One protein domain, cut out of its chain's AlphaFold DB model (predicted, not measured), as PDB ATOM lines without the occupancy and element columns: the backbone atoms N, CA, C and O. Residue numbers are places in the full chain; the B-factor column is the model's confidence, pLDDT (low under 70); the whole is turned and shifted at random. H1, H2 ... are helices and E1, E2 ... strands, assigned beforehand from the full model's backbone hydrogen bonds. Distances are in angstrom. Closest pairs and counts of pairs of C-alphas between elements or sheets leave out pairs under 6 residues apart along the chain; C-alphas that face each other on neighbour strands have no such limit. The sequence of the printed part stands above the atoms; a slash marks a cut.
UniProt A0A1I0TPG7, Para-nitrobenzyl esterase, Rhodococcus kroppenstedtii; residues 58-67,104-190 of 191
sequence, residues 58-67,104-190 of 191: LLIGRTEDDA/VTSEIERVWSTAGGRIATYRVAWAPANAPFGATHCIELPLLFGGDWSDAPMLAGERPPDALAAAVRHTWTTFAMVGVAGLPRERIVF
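AT A GLANCE: This is residues 58 to 67 and 104 to 190 of the 191 residues of the protein "Para-nitrobenzyl esterase" of Rhodococcus kroppenstedtii (UniProt A0A1I0TPG7). A small three-stranded sheet is the middle of a three-layer slab, with the long helix H3 over one face and the short helix H1 over the other, both running along the strands. Beyond the end of the sheet where the strands finish, two long loop stretches, residues 125 to 140 and 146 to 161, make one end of an elongated outline, and the short H2 between them packs on the first part of H3. The printed part has 97 residues, with three named helices and three named strands in the order E1 H1 E2 H2 H3 E3; the sheet's order is E1, E2, E3, all parallel. The class is mixed, helices and strands, with under half of the residues in named elements. The whole is compact, with a radius of gyration of the C-alphas of 14.3 A, and spans 44 by 27 by 16 A.

IN THESE COORDINATES: In the sheet, E1 is residues 58 to 63, 16.9 A long, beginning at C-alpha 58 (-35.298, 26.813, 41.983). E2 is residues 119 to 124, 17.1 A, and E3 is residues 187 to 190, 10.3 A, ending at C-alpha 190 (-32.318, 42.822, 48.970). H3, residues 162 to 178, is 23.5 A long and begins at C-alpha 162 (-25.600, 42.758, 59.430). H1 is residues 106 to 114, 11.9 A, and H2 is residues 141 to 145, 5.8 A.

HOW THE PARTS SIT: E1 and E3 are the edge strands and E2 is the inner one. E1 and E2 are parallel at 20 degrees, with N 120 and O 58 at 2.8 A and N 122 and O 60 at 2.9 A, within hydrogen-bond range. E2 and E3 are parallel at 22 degrees, with N 188 and O 121 at 2.8 A. H3 is on the sheet at a height of 10.3 A, over E1 and E2, and runs along the strands, at 12 degrees to E2 on the local plane; only just short of lying over E3 too, it has 2 C-alphas that fall on E3. The closest C-alphas of H3 and E3 are those of Leu 164 and Phe 190, 7.0 A apart. H1 is on the opposite face at a height of 9.3 A, over a local plane fitted to just 6 C-alphas. It lies over E2, along the strands at 9 degrees on the local plane, and only just not over E1, on which 2 of its C-alphas fall. The closest C-alphas of H1 and E2 are those of Trp 112 and Ile 119, 6.6 A apart. H2 is not on the sheet; it touches H3 at residues 164 to 169 alone, closest at the C-alphas of Leu 143 and Ala 165, 4.2 A. H1 and H3 are apart. E2, H2, H3 and E3 form a strand-helix-strand unit, two parallel neighbour strands with helices between them, and its crossover is left-handed. In H1, H2 and H3 every O i to N i+4 pair is within hydrogen-bond range.

THE WHOLE: The two C-alphas farthest apart are those of Ala 115 and Gly 157, 43.9 A. Residues 68 to 103 are not printed, and C-alphas 67 and 104 are 10.8 A apart across this cut, which lies in the link from E1 to H1. The links E2 to H2 and H2 to H3 are long, 16 residues each. The mean pLDDT of the printed part is 95.9, and no printed residue is under 70.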
ATOM      1  N   LEU A  58     -36.383  25.893  42.306       98.19
ATOM      2  CA  LEU A  58     -35.298  26.813  41.983       98.19
ATOM      3  C   LEU A  58     -35.420  28.148  42.727       98.19
ATOM      4  O   LEU A  58     -36.451  28.810  42.678       98.19
ATOM      5  N   LEU A  59     -34.327  28.569  43.361       98.38
ATOM      6  CA  LEU A  59     -34.091  29.949  43.775       98.38
ATOM      7  C   LEU A  59     -32.957  30.496  42.907       98.38
ATOM      8  O   LEU A  59     -31.830  30.014  42.989       98.38
ATOM      9  N   ILE A  60     -33.254  31.484  42.065       97.69
ATOM     10  CA  ILE A  60     -32.285  32.071  41.128       97.69
ATOM     11  C   ILE A  60     -32.287  33.591  41.241       97.69
ATOM     12  O   ILE A  60     -33.299  34.200  41.570       97.69
ATOM     13  N   GLY A  61     -31.169  34.249  40.966       96.44
ATOM     14  CA  GLY A  61     -31.141  35.697  41.045       96.44
ATOM     15  C   GLY A  61     -29.994  36.334  40.299       96.44
ATOM     16  O   GLY A  61     -29.190  35.670  39.654       96.44
ATOM     17  N   ARG A  62     -29.973  37.658  40.403       97.19
ATOM     18  CA  ARG A  62     -28.960  38.545  39.830       97.19
ATOM     19  C   ARG A  62     -28.729  39.730  40.749       97.19
ATOM     20  O   ARG A  62     -29.548  40.025  41.626       97.19
ATOM     21  N   THR A  63     -27.675  40.480  40.495       98.00
ATOM     22  CA  THR A  63     -27.485  41.784  41.135       98.00
ATOM     23  C   THR A  63     -28.071  42.900  40.256       98.00
ATOM     24  O   THR A  63     -28.490  42.669  39.113       98.00
ATOM     25  N   GLU A  64     -28.219  44.121  40.779       97.19
ATOM     26  CA  GLU A  64     -28.797  45.225  39.996       97.19
ATOM     27  C   GLU A  64     -27.881  45.657  38.844       97.19
ATOM     28  O   GLU A  64     -28.344  45.847  37.712       97.19
ATOM     29  N   ASP A  65     -26.578  45.706  39.116       97.25
ATOM     30  CA  ASP A  65     -25.523  46.166  38.216       97.25
ATOM     31  C   ASP A  65     -24.564  45.023  37.825       97.25
ATOM     32  O   ASP A  65     -23.380  45.251  37.602       97.25
ATOM     33  N   ASP A  66     -25.064  43.787  37.715       96.88
ATOM     34  CA  ASP A  66     -24.286  42.549  37.471       96.88
ATOM     35  C   ASP A  66     -23.283  42.672  36.303       96.88
ATOM     36  O   ASP A  66     -22.159  42.179  36.344       96.88
ATOM     37  N   ALA A  67     -23.644  43.421  35.256       95.81
ATOM     38  CA  ALA A  67     -22.777  43.627  34.103       95.81
ATOM     39  C   ALA A  67     -21.675  44.694  34.288       95.81
ATOM     40  O   ALA A  67     -20.792  44.789  33.430       95.81
ATOM     41  N   VAL A 104     -30.058  37.641  32.629       92.50
ATOM     42  CA  VAL A 104     -31.515  37.530  32.636       92.50
ATOM     43  C   VAL A 104     -31.934  36.176  33.199       92.50
ATOM     44  O   VAL A 104     -31.388  35.146  32.826       92.50
ATOM     45  N   THR A 105     -32.927  36.170  34.082       93.94
ATOM     46  CA  THR A 105     -33.483  34.940  34.673       93.94
ATOM     47  C   THR A 105     -34.759  34.473  33.974       93.94
ATOM     48  O   THR A 105     -35.151  33.319  34.122       93.94
ATOM     49  N   SER A 106     -35.384  35.335  33.165       94.00
ATOM     50  CA  SER A 106     -36.732  35.122  32.621       94.00
ATOM     51  C   SER A 106     -36.867  33.901  31.710       94.00
ATOM     52  O   SER A 106     -37.959  33.353  31.576       94.00
ATOM     53  N   GLU A 107     -35.782  33.462  31.071       93.75
ATOM     54  CA  GLU A 107     -35.789  32.245  30.255       93.75
ATOM     55  C   GLU A 107     -35.878  30.992  31.116       93.75
ATOM     56  O   GLU A 107     -36.732  30.146  30.859       93.75
ATOM     57  N   ILE A 108     -35.075  30.920  32.178       95.75
ATOM     58  CA  ILE A 108     -35.130  29.828  33.150       95.75
ATOM     59  C   ILE A 108     -36.455  29.867  33.911       95.75
ATOM     60  O   ILE A 108     -37.082  28.824  34.066       95.75
ATOM     61  N   GLU A 109     -36.932  31.053  34.310       96.38
ATOM     62  CA  GLU A 109     -38.257  31.219  34.924       96.38
ATOM     63  C   GLU A 109     -39.355  30.647  34.039       96.38
ATOM     64  O   GLU A 109     -40.158  29.838  34.495       96.38
ATOM     65  N   ARG A 110     -39.354  31.003  32.751       96.31
ATOM     66  CA  ARG A 110     -40.320  30.477  31.790       96.31
ATOM     67  C   ARG A 110     -40.230  28.957  31.687       96.31
ATOM     68  O   ARG A 110     -41.271  28.318  31.724       96.31
ATOM     69  N   VAL A 111     -39.028  28.390  31.557       97.25
ATOM     70  CA  VAL A 111     -38.837  26.931  31.473       97.25
ATOM     71  C   VAL A 111     -39.353  26.231  32.731       97.25
ATOM     72  O   VAL A 111     -40.060  25.232  32.614       97.25
ATOM     73  N   TRP A 112     -39.054  26.764  33.919       97.69
ATOM     74  CA  TRP A 112     -39.525  26.191  35.181       97.69
ATOM     75  C   TRP A 112     -41.045  26.243  35.289       97.69
ATOM     76  O   TRP A 112     -41.682  25.221  35.535       97.69
ATOM     77  N   SER A 113     -41.639  27.413  35.047       94.88
ATOM     78  CA  SER A 113     -43.084  27.595  35.173       94.88
ATOM     79  C   SER A 113     -43.874  26.777  34.150       94.88
ATOM     80  O   SER A 113     -44.899  26.201  34.507       94.88
ATOM     81  N   THR A 114     -43.426  26.676  32.891       96.56
ATOM     82  CA  THR A 114     -44.149  25.894  31.867       96.56
ATOM     83  C   THR A 114     -44.044  24.387  32.082       96.56
ATOM     84  O   THR A 114     -44.950  23.660  31.682       96.56
ATOM     85  N   ALA A 115     -42.984  23.915  32.740       96.94
ATOM     86  CA  ALA A 115     -42.833  22.523  33.154       96.94
ATOM     87  C   ALA A 115     -43.584  22.187  34.462       96.94
ATOM     88  O   ALA A 115     -43.540  21.043  34.909       96.94
ATOM     89  N   GLY A 116     -44.269  23.157  35.085       95.94
ATOM     90  CA  GLY A 116     -44.964  22.975  36.366       95.94
ATOM     91  C   GLY A 116     -44.044  22.985  37.594       95.94
ATOM     92  O   GLY A 116     -44.472  22.602  38.683       95.94
ATOM     93  N   GLY A 117     -42.789  23.413  37.433       97.12
ATOM     94  CA  GLY A 117     -41.818  23.552  38.513       97.12
ATOM     95  C   GLY A 117     -42.074  24.779  39.388       97.12
ATOM     96  O   GLY A 117     -42.633  25.784  38.946       97.12
ATOM     97  N   ARG A 118     -41.621  24.714  40.646       98.00
ATOM     98  CA  ARG A 118     -41.649  25.857  41.573       98.00
ATOM     99  C   ARG A 118     -40.365  26.665  41.455       98.00
ATOM    100  O   ARG A 118     -39.270  26.103  41.495       98.00
ATOM    101  N   ILE A 119     -40.504  27.979  41.334       98.19
ATOM    102  CA  ILE A 119     -39.373  28.894  41.220       98.19
ATOM    103  C   ILE A 119     -39.621  30.179  42.009       98.19
ATOM    104  O   ILE A 119     -40.723  30.717  42.008       98.19
ATOM    105  N   ALA A 120     -38.571  30.685  42.645       98.38
ATOM    106  CA  ALA A 120     -38.500  32.033  43.176       98.38
ATOM    107  C   ALA A 120     -37.278  32.759  42.605       98.38
ATOM    108  O   ALA A 120     -36.244  32.153  42.311       98.38
ATOM    109  N   THR A 121     -37.388  34.078  42.474       98.31
ATOM    110  CA  THR A 121     -36.292  34.948  42.065       98.31
ATOM    111  C   THR A 121     -35.862  35.901  43.164       98.31
ATOM    112  O   THR A 121     -36.667  36.338  43.990       98.31
ATOM    113  N   TYR A 122     -34.584  36.275  43.159       98.00
ATOM    114  CA  TYR A 122     -34.081  37.362  43.986       98.00
ATOM    115  C   TYR A 122     -33.252  38.371  43.189       98.00
ATOM    116  O   TYR A 122     -32.649  38.063  42.160       98.00
ATOM    117  N   ARG A 123     -33.205  39.603  43.698       97.94
ATOM    118  CA  ARG A 123     -32.356  40.672  43.183       97.94
ATOM    119  C   ARG A 123     -31.629  41.375  44.316       97.94
ATOM    120  O   ARG A 123     -32.279  41.877  45.232       97.94
ATOM    121  N   VAL A 124     -30.305  41.452  44.234       98.25
ATOM    122  CA  VAL A 124     -29.499  42.248  45.170       98.25
ATOM    123  C   VAL A 124     -29.262  43.628  44.570       98.25
ATOM    124  O   VAL A 124     -28.560  43.772  43.575       98.25
ATOM    125  N   ALA A 125     -29.904  44.632  45.156       97.25
ATOM    126  CA  ALA A 125     -29.826  46.041  44.782       97.25
ATOM    127  C   ALA A 125     -29.049  46.888  45.805       97.25
ATOM    128  O   ALA A 125     -28.894  48.091  45.607       97.25
ATOM    129  N   TRP A 126     -28.563  46.272  46.885       97.12
ATOM    130  CA  TRP A 126     -27.696  46.927  47.854       97.12
ATOM    131  C   TRP A 126     -26.293  47.158  47.288       97.12
ATOM    132  O   TRP A 126     -25.707  46.275  46.658       97.12
ATOM    133  N   ALA A 127     -25.739  48.328  47.589       96.12
ATOM    134  CA  ALA A 127     -24.336  48.649  47.395       96.12
ATOM    135  C   ALA A 127     -23.867  49.615  48.497       96.12
ATOM    136  O   ALA A 127     -24.673  50.426  48.968       96.12
ATOM    137  N   PRO A 128     -22.579  49.582  48.875       93.88
ATOM    138  CA  PRO A 128     -21.969  50.635  49.685       93.88
ATOM    139  C   PRO A 128     -22.218  52.033  49.107       93.88
ATOM    140  O   PRO A 128     -22.301  52.203  47.886       93.88
ATOM    141  N   ALA A 129     -22.272  53.058  49.960       88.69
ATOM    142  CA  ALA A 129     -22.582  54.422  49.518       88.69
ATOM    143  C   ALA A 129     -21.566  54.937  48.482       88.69
ATOM    144  O   ALA A 129     -21.932  55.618  47.521       88.69
ATOM    145  N   ASN A 130     -20.296  54.558  48.652       85.25
ATOM    146  CA  ASN A 130     -19.204  54.939  47.761       85.25
ATOM    147  C   ASN A 130     -18.793  53.816  46.799       85.25
ATOM    148  O   ASN A 130     -17.700  53.867  46.232       85.25
ATOM    149  N   ALA A 131     -19.650  52.807  46.597       85.00
ATOM    150  CA  ALA A 131     -19.332  51.644  45.778       85.00
ATOM    151  C   ALA A 131     -18.948  52.056  44.345       85.00
ATOM    152  O   ALA A 131     -19.782  52.584  43.598       85.00
ATOM    153  N   PRO A 132     -17.716  51.766  43.891       85.69
ATOM    154  CA  PRO A 132     -17.262  52.184  42.569       85.69
ATOM    155  C   PRO A 132     -17.980  51.456  41.426       85.69
ATOM    156  O   PRO A 132     -17.838  51.881  40.272       85.69
ATOM    157  N   PHE A 133     -18.729  50.393  41.741       90.38
ATOM    158  CA  PHE A 133     -19.395  49.501  40.793       90.38
ATOM    159  C   PHE A 133     -20.911  49.333  41.036       90.38
ATOM    160  O   PHE A 133     -21.546  48.554  40.335       90.38
ATOM    161  N   GLY A 134     -21.513  50.049  41.994       94.50
ATOM    162  CA  GLY A 134     -22.916  49.805  42.368       94.50
ATOM    163  C   GLY A 134     -23.132  48.390  42.920       94.50
ATOM    164  O   GLY A 134     -22.208  47.803  43.490       94.50
ATOM    165  N   ALA A 135     -24.335  47.835  42.750       96.69
ATOM    166  CA  ALA A 135     -24.651  46.474  43.195       96.69
ATOM    167  C   ALA A 135     -24.184  45.468  42.130       96.69
ATOM    168  O   ALA A 135     -24.977  44.882  41.394       96.69
ATOM    169  N   THR A 136     -22.865  45.365  41.986       97.19
ATOM    170  CA  THR A 136     -22.160  44.642  40.917       97.19
ATOM    171  C   THR A 136     -22.185  43.122  41.088       97.19
ATOM    172  O   THR A 136     -22.577  42.620  42.135       97.19
ATOM    173  N   HIS A 137     -21.709  42.396  40.072       97.00
ATOM    174  CA  HIS A 137     -21.431  40.960  40.131       97.00
ATOM    175  C   HIS A 137     -20.720  40.563  41.430       97.00
ATOM    176  O   HIS A 137     -19.747  41.219  41.816       97.00
ATOM    177  N   CYS A 138     -21.185  39.484  42.058       95.88
ATOM    178  CA  CYS A 138     -20.662  38.914  43.302       95.88
ATOM    179  C   CYS A 138     -20.832  39.771  44.573       95.88
ATOM    180  O   CYS A 138     -20.331  39.371  45.629       95.88
ATOM    181  N   ILE A 139     -21.529  40.916  44.534       96.50
ATOM    182  CA  ILE A 139     -21.737  41.772  45.723       96.50
ATOM    183  C   ILE A 139     -22.513  41.056  46.846       96.50
ATOM    184  O   ILE A 139     -22.439  41.435  48.012       96.50
ATOM    185  N   GLU A 140     -23.242  39.997  46.510       96.75
ATOM    186  CA  GLU A 140     -24.015  39.155  47.416       96.75
ATOM    187  C   GLU A 140     -23.191  38.085  48.144       96.75
ATOM    188  O   GLU A 140     -23.623  37.594  49.188       96.75
ATOM    189  N   LEU A 141     -21.998  37.737  47.652       97.50
ATOM    190  CA  LEU A 141     -21.129  36.749  48.301       97.50
ATOM    191  C   LEU A 141     -20.761  37.124  49.749       97.50
ATOM    192  O   LEU A 141     -20.925  36.268  50.620       97.50
ATOM    193  N   PRO A 142     -20.336  38.364  50.074       96.62
ATOM    194  CA  PRO A 142     -20.066  38.742  51.462       96.62
ATOM    195  C   PRO A 142     -21.323  38.737  52.347       96.62
ATOM    196  O   PRO A 142     -21.226  38.477  53.546       96.62
ATOM    197  N   LEU A 143     -22.512  38.972  51.776       97.44
ATOM    198  CA  LEU A 143     -23.784  38.856  52.501       97.44
ATOM    199  C   LEU A 143     -24.076  37.392  52.876       97.44
ATOM    200  O   LEU A 143     -24.511  37.112  53.997       97.44
ATOM    201  N   LEU A 144     -23.822  36.465  51.949       97.44
ATOM    202  CA  LEU A 144     -24.112  35.042  52.112       97.44
ATOM    203  C   LEU A 144     -23.071  34.320  52.978       97.44
ATOM    204  O   LEU A 144     -23.443  33.622  53.920       97.44
ATOM    205  N   PHE A 145     -21.783  34.498  52.682       96.62
ATOM    206  CA  PHE A 145     -20.694  33.726  53.288       96.62
ATOM    207  C   PHE A 145     -20.052  34.401  54.506       96.62
ATOM    208  O   PHE A 145     -19.434  33.716  55.321       96.62
ATOM    209  N   GLY A 146     -20.208  35.720  54.669       93.38
ATOM    210  CA  GLY A 146     -19.482  36.473  55.695       93.38
ATOM    211  C   GLY A 146     -17.961  36.379  55.516       93.38
ATOM    212  O   GLY A 146     -17.477  36.081  54.427       93.38
ATOM    213  N   GLY A 147     -17.199  36.631  56.582       92.00
ATOM    214  CA  GLY A 147     -15.731  36.626  56.546       92.00
ATOM    215  C   GLY A 147     -15.123  37.977  56.164       92.00
ATOM    216  O   GLY A 147     -15.800  39.007  56.201       92.00
ATOM    217  N   ASP A 148     -13.828  37.976  55.840       93.06
ATOM    218  CA  ASP A 148     -13.105  39.186  55.448       93.06
ATOM    219  C   ASP A 148     -13.132  39.384  53.929       93.06
ATOM    220  O   ASP A 148     -12.633  38.561  53.165       93.06
ATOM    221  N   TRP A 149     -13.728  40.500  53.517       94.06
ATOM    222  CA  TRP A 149     -13.829  40.952  52.129       94.06
ATOM    223  C   TRP A 149     -13.290  42.377  51.969       94.06
ATOM    224  O   TRP A 149     -13.630  43.059  51.006       94.06
ATOM    225  N   SER A 150     -12.488  42.855  52.922       89.56
ATOM    226  CA  SER A 150     -11.978  44.232  52.940       89.56
ATOM    227  C   SER A 150     -11.214  44.618  51.665       89.56
ATOM    228  O   SER A 150     -11.349  45.749  51.200       89.56
ATOM    229  N   ASP A 151     -10.521  43.662  51.044       92.19
ATOM    230  CA  ASP A 151      -9.791  43.850  49.783       92.19
ATOM    231  C   ASP A 151     -10.676  43.776  48.524       92.19
ATOM    232  O   ASP A 151     -10.197  43.997  47.409       92.19
ATOM    233  N   ALA A 152     -11.970  43.465  48.656       93.75
ATOM    234  CA  ALA A 152     -12.874  43.378  47.517       93.75
ATOM    235  C   ALA A 152     -13.158  44.787  46.956       93.75
ATOM    236  O   ALA A 152     -13.828  45.591  47.614       93.75
ATOM    237  N   PRO A 153     -12.756  45.107  45.706       92.38
ATOM    238  CA  PRO A 153     -12.886  46.467  45.171       92.38
ATOM    239  C   PRO A 153     -14.332  46.970  45.103       92.38
ATOM    240  O   PRO A 153     -14.582  48.172  45.148       92.38
ATOM    241  N   MET A 154     -15.291  46.048  44.991       94.12
ATOM    242  CA  MET A 154     -16.723  46.340  44.976       94.12
ATOM    243  C   MET A 154     -17.260  46.896  46.299       94.12
ATOM    244  O   MET A 154     -18.264  47.602  46.287       94.12
ATOM    245  N   LEU A 155     -16.580  46.608  47.412       94.31
ATOM    246  CA  LEU A 155     -16.980  47.037  48.748       94.31
ATOM    247  C   LEU A 155     -16.367  48.374  49.170       94.31
ATOM    248  O   LEU A 155     -16.872  49.003  50.091       94.31
ATOM    249  N   ALA A 156     -15.294  48.823  48.508       92.50
ATOM    250  CA  ALA A 156     -14.577  50.055  48.856       92.50
ATOM    251  C   ALA A 156     -14.201  50.159  50.354       92.50
ATOM    252  O   ALA A 156     -14.235  51.242  50.932       92.50
ATOM    253  N   GLY A 157     -13.858  49.027  50.981       90.94
ATOM    254  CA  GLY A 157     -13.534  48.939  52.409       90.94
ATOM    255  C   GLY A 157     -14.744  48.944  53.356       90.94
ATOM    256  O   GLY A 157     -14.563  48.814  54.565       90.94
ATOM    257  N   GLU A 158     -15.972  49.064  52.843       91.62
ATOM    258  CA  GLU A 158     -17.199  49.022  53.641       91.62
ATOM    259  C   GLU A 158     -17.676  47.574  53.859       91.62
ATOM    260  O   GLU A 158     -17.589  46.718  52.979       91.62
ATOM    261  N   ARG A 159     -18.217  47.282  55.047       92.50
ATOM    262  CA  ARG A 159     -18.828  45.977  55.346       92.50
ATOM    263  C   ARG A 159     -20.324  45.996  55.022       92.50
ATOM    264  O   ARG A 159     -20.967  47.023  55.251       92.50
ATOM    265  N   PRO A 160     -20.908  44.879  54.552       94.44
ATOM    266  CA  PRO A 160     -22.352  44.803  54.384       94.44
ATOM    267  C   PRO A 160     -23.098  44.963  55.718       94.44
ATOM    268  O   PRO A 160     -22.602  44.487  56.740       94.44
ATOM    269  N   PRO A 161     -24.301  45.568  55.733       96.06
ATOM    270  CA  PRO A 161     -25.118  45.652  56.938       96.06
ATOM    271  C   PRO A 161     -25.483  44.266  57.481       96.06
ATOM    272  O   PRO A 161     -25.998  43.424  56.740       96.06
ATOM    273  N   ASP A 162     -25.311  44.050  58.787       96.88
ATOM    274  CA  ASP A 162     -25.600  42.758  59.430       96.88
ATOM    275  C   ASP A 162     -27.046  42.299  59.209       96.88
ATOM    276  O   ASP A 162     -27.294  41.125  58.938       96.88
ATOM    277  N   ALA A 163     -28.003  43.233  59.264       97.94
ATOM    278  CA  ALA A 163     -29.416  42.947  59.029       97.94
ATOM    279  C   ALA A 163     -29.678  42.449  57.599       97.94
ATOM    280  O   ALA A 163     -30.449  41.509  57.397       97.94
ATOM    281  N   LEU A 164     -29.005  43.036  56.606       98.12
ATOM    282  CA  LEU A 164     -29.122  42.619  55.212       98.12
ATOM    283  C   LEU A 164     -28.487  41.243  55.000       98.12
ATOM    284  O   LEU A 164     -29.083  40.369  54.374       98.12
ATOM    285  N   ALA A 165     -27.303  41.028  55.575       98.06
ATOM    286  CA  ALA A 165     -26.607  39.750  55.511       98.06
ATOM    287  C   ALA A 165     -27.432  38.630  56.179       98.06
ATOM    288  O   ALA A 165     -27.565  37.532  55.637       98.06
ATOM    289  N   ALA A 166     -28.064  38.923  57.321       98.25
ATOM    290  CA  ALA A 166     -28.988  38.013  57.990       98.25
ATOM    291  C   ALA A 166     -30.225  37.705  57.131       98.25
ATOM    292  O   ALA A 166     -30.609  36.542  57.036       98.25
ATOM    293  N   ALA A 167     -30.813  38.701  56.462       98.25
ATOM    294  CA  ALA A 167     -31.961  38.497  55.576       98.25
ATOM    295  C   ALA A 167     -31.623  37.607  54.365       98.25
ATOM    296  O   ALA A 167     -32.408  36.722  54.010       98.25
ATOM    297  N   VAL A 168     -30.445  37.801  53.756       98.44
ATOM    298  CA  VAL A 168     -29.949  36.957  52.655       98.44
ATOM    299  C   VAL A 168     -29.762  35.521  53.137       98.44
ATOM    300  O   VAL A 168     -30.350  34.607  52.560       98.44
ATOM    301  N   ARG A 169     -29.017  35.313  54.231       98.56
ATOM    302  CA  ARG A 169     -28.783  33.969  54.784       98.56
ATOM    303  C   ARG A 169     -30.077  33.285  55.208       98.56
ATOM    304  O   ARG A 169     -30.261  32.113  54.912       98.56
ATOM    305  N   HIS A 170     -30.990  34.011  55.848       98.31
ATOM    306  CA  HIS A 170     -32.288  33.466  56.229       98.31
ATOM    307  C   HIS A 170     -33.083  33.012  55.002       98.31
ATOM    308  O   HIS A 170     -33.582  31.896  54.990       98.31
ATOM    309  N   THR A 171     -33.136  33.819  53.940       98.62
ATOM    310  CA  THR A 171     -33.819  33.448  52.690       98.62
ATOM    311  C   THR A 171     -33.239  32.172  52.077       98.62
ATOM    312  O   THR A 171     -33.989  31.255  51.752       98.62
ATOM    313  N   TRP A 172     -31.910  32.096  51.946       98.50
ATOM    314  CA  TRP A 172     -31.230  30.931  51.374       98.50
ATOM    315  C   TRP A 172     -31.428  29.668  52.220       98.50
ATOM    316  O   TRP A 172     -31.750  28.613  51.678       98.50
ATOM    317  N   THR A 173     -31.306  29.774  53.545       98.50
ATOM    318  CA  THR A 173     -31.532  28.644  54.457       98.50
ATOM    319  C   THR A 173     -32.996  28.205  54.455       98.50
ATOM    320  O   THR A 173     -33.274  27.010  54.418       98.50
ATOM    321  N   THR A 174     -33.945  29.142  54.444       98.62
ATOM    322  CA  THR A 174     -35.378  28.830  54.371       98.62
ATOM    323  C   THR A 174     -35.723  28.111  53.070       98.62
ATOM    324  O   THR A 174     -36.415  27.096  53.110       98.62
ATOM    325  N   PHE A 175     -35.187  28.564  51.934       98.69
ATOM    326  CA  PHE A 175     -35.339  27.856  50.664       98.69
ATOM    327  C   PHE A 175     -34.745  26.442  50.719       98.69
ATOM    328  O   PHE A 175     -35.396  25.493  50.300       98.69
ATOM    329  N   ALA A 176     -33.547  26.274  51.284       98.38
ATOM    330  CA  ALA A 176     -32.922  24.957  51.404       98.38
ATOM    331  C   ALA A 176     -33.730  23.981  52.282       98.38
ATOM    332  O   ALA A 176     -33.724  22.779  52.031       98.38
ATOM    333  N   MET A 177     -34.427  24.492  53.301       98.38
ATOM    334  CA  MET A 177     -35.185  23.683  54.261       98.38
ATOM    335  C   MET A 177     -36.627  23.394  53.823       98.38
ATOM    336  O   MET A 177     -37.155  22.329  54.136       98.38
ATOM    337  N   VAL A 178     -37.285  24.351  53.164       98.19
ATOM    338  CA  VAL A 178     -38.745  24.340  52.936       98.19
ATOM    339  C   VAL A 178     -39.108  24.547  51.457       98.19
ATOM    340  O   VAL A 178     -40.273  24.451  51.078       98.19
ATOM    341  N   GLY A 179     -38.128  24.818  50.595       98.19
ATOM    342  CA  GLY A 179     -38.363  25.177  49.198       98.19
ATOM    343  C   GLY A 179     -38.993  26.562  49.046       98.19
ATOM    344  O   GLY A 179     -38.993  27.391  49.961       98.19
ATOM    345  N   VAL A 180     -39.557  26.823  47.869       98.25
ATOM    346  CA  VAL A 180     -40.228  28.079  47.503       98.25
ATOM    347  C   VAL A 180     -41.392  28.388  48.444       98.25
ATOM    348  O   VAL A 180     -41.613  29.551  48.768       98.25
ATOM    349  N   ALA A 181     -42.093  27.368  48.946       97.69
ATOM    350  CA  ALA A 181     -43.231  27.541  49.852       97.69
ATOM    351  C   ALA A 181     -42.855  28.168  51.208       97.69
ATOM    352  O   ALA A 181     -43.712  28.752  51.868       97.69
ATOM    353  N   GLY A 182     -41.588  28.063  51.629       97.69
ATOM    354  CA  GLY A 182     -41.102  28.713  52.847       97.69
ATOM    355  C   GLY A 182     -40.733  30.183  52.658       97.69
ATOM    356  O   GLY A 182     -40.527  30.897  53.637       97.69
ATOM    357  N   LEU A 183     -40.615  30.649  51.413       98.31
ATOM    358  CA  LEU A 183     -40.188  32.009  51.123       98.31
ATOM    359  C   LEU A 183     -41.325  33.013  51.360       98.31
ATOM    360  O   LEU A 183     -42.487  32.714  51.096       98.31
ATOM    361  N   PRO A 184     -41.012  34.253  51.781       94.38
ATOM    362  CA  PRO A 184     -42.035  35.274  52.026       94.38
ATOM    363  C   PRO A 184     -42.770  35.716  50.750       94.38
ATOM    364  O   PRO A 184     -43.806  36.374  50.827       94.38
ATOM    365  N   ARG A 185     -42.182  35.447  49.579       96.94
ATOM    366  CA  ARG A 185     -42.675  35.789  48.240       96.94
ATOM    367  C   ARG A 185     -41.785  35.140  47.187       96.94
ATOM    368  O   ARG A 185     -40.597  34.940  47.422       96.94
ATOM    369  N   GLU A 186     -42.330  34.935  45.995       96.12
ATOM    370  CA  GLU A 186     -41.597  34.391  44.843       96.12
ATOM    371  C   GLU A 186     -40.632  35.398  44.195       96.12
ATOM    372  O   GLU A 186     -39.807  35.012  43.379       96.12
ATOM    373  N   ARG A 187     -40.719  36.696  44.523       97.62
ATOM    374  CA  ARG A 187     -39.812  37.740  44.011       97.62
ATOM    375  C   ARG A 187     -39.240  38.568  45.149       97.62
ATOM    376  O   ARG A 187     -39.952  39.360  45.766       97.62
ATOM    377  N   ILE A 188     -37.954  38.406  45.416       98.38
ATOM    378  CA  ILE A 188     -37.271  38.979  46.575       98.38
ATOM    379  C   ILE A 188     -36.323  40.089  46.116       98.38
ATOM    380  O   ILE A 188     -35.648  39.978  45.096       98.38
ATOM    381  N   VAL A 189     -36.269  41.186  46.868       98.12
ATOM    382  CA  VAL A 189     -35.301  42.265  46.654       98.12
ATOM    383  C   VAL A 189     -34.556  42.492  47.960       98.12
ATOM    384  O   VAL A 189     -35.193  42.670  48.998       98.12
ATOM    385  N   PHE A 190     -33.230  42.481  47.885       98.12
ATOM    386  CA  PHE A 190     -32.318  42.822  48.970       98.12
ATOM    387  C   PHE A 190     -31.712  44.194  48.665       98.12
ATOM    388  O   PHE A 190     -31.075  44.346  47.624       98.12
TER     389      PHE A 190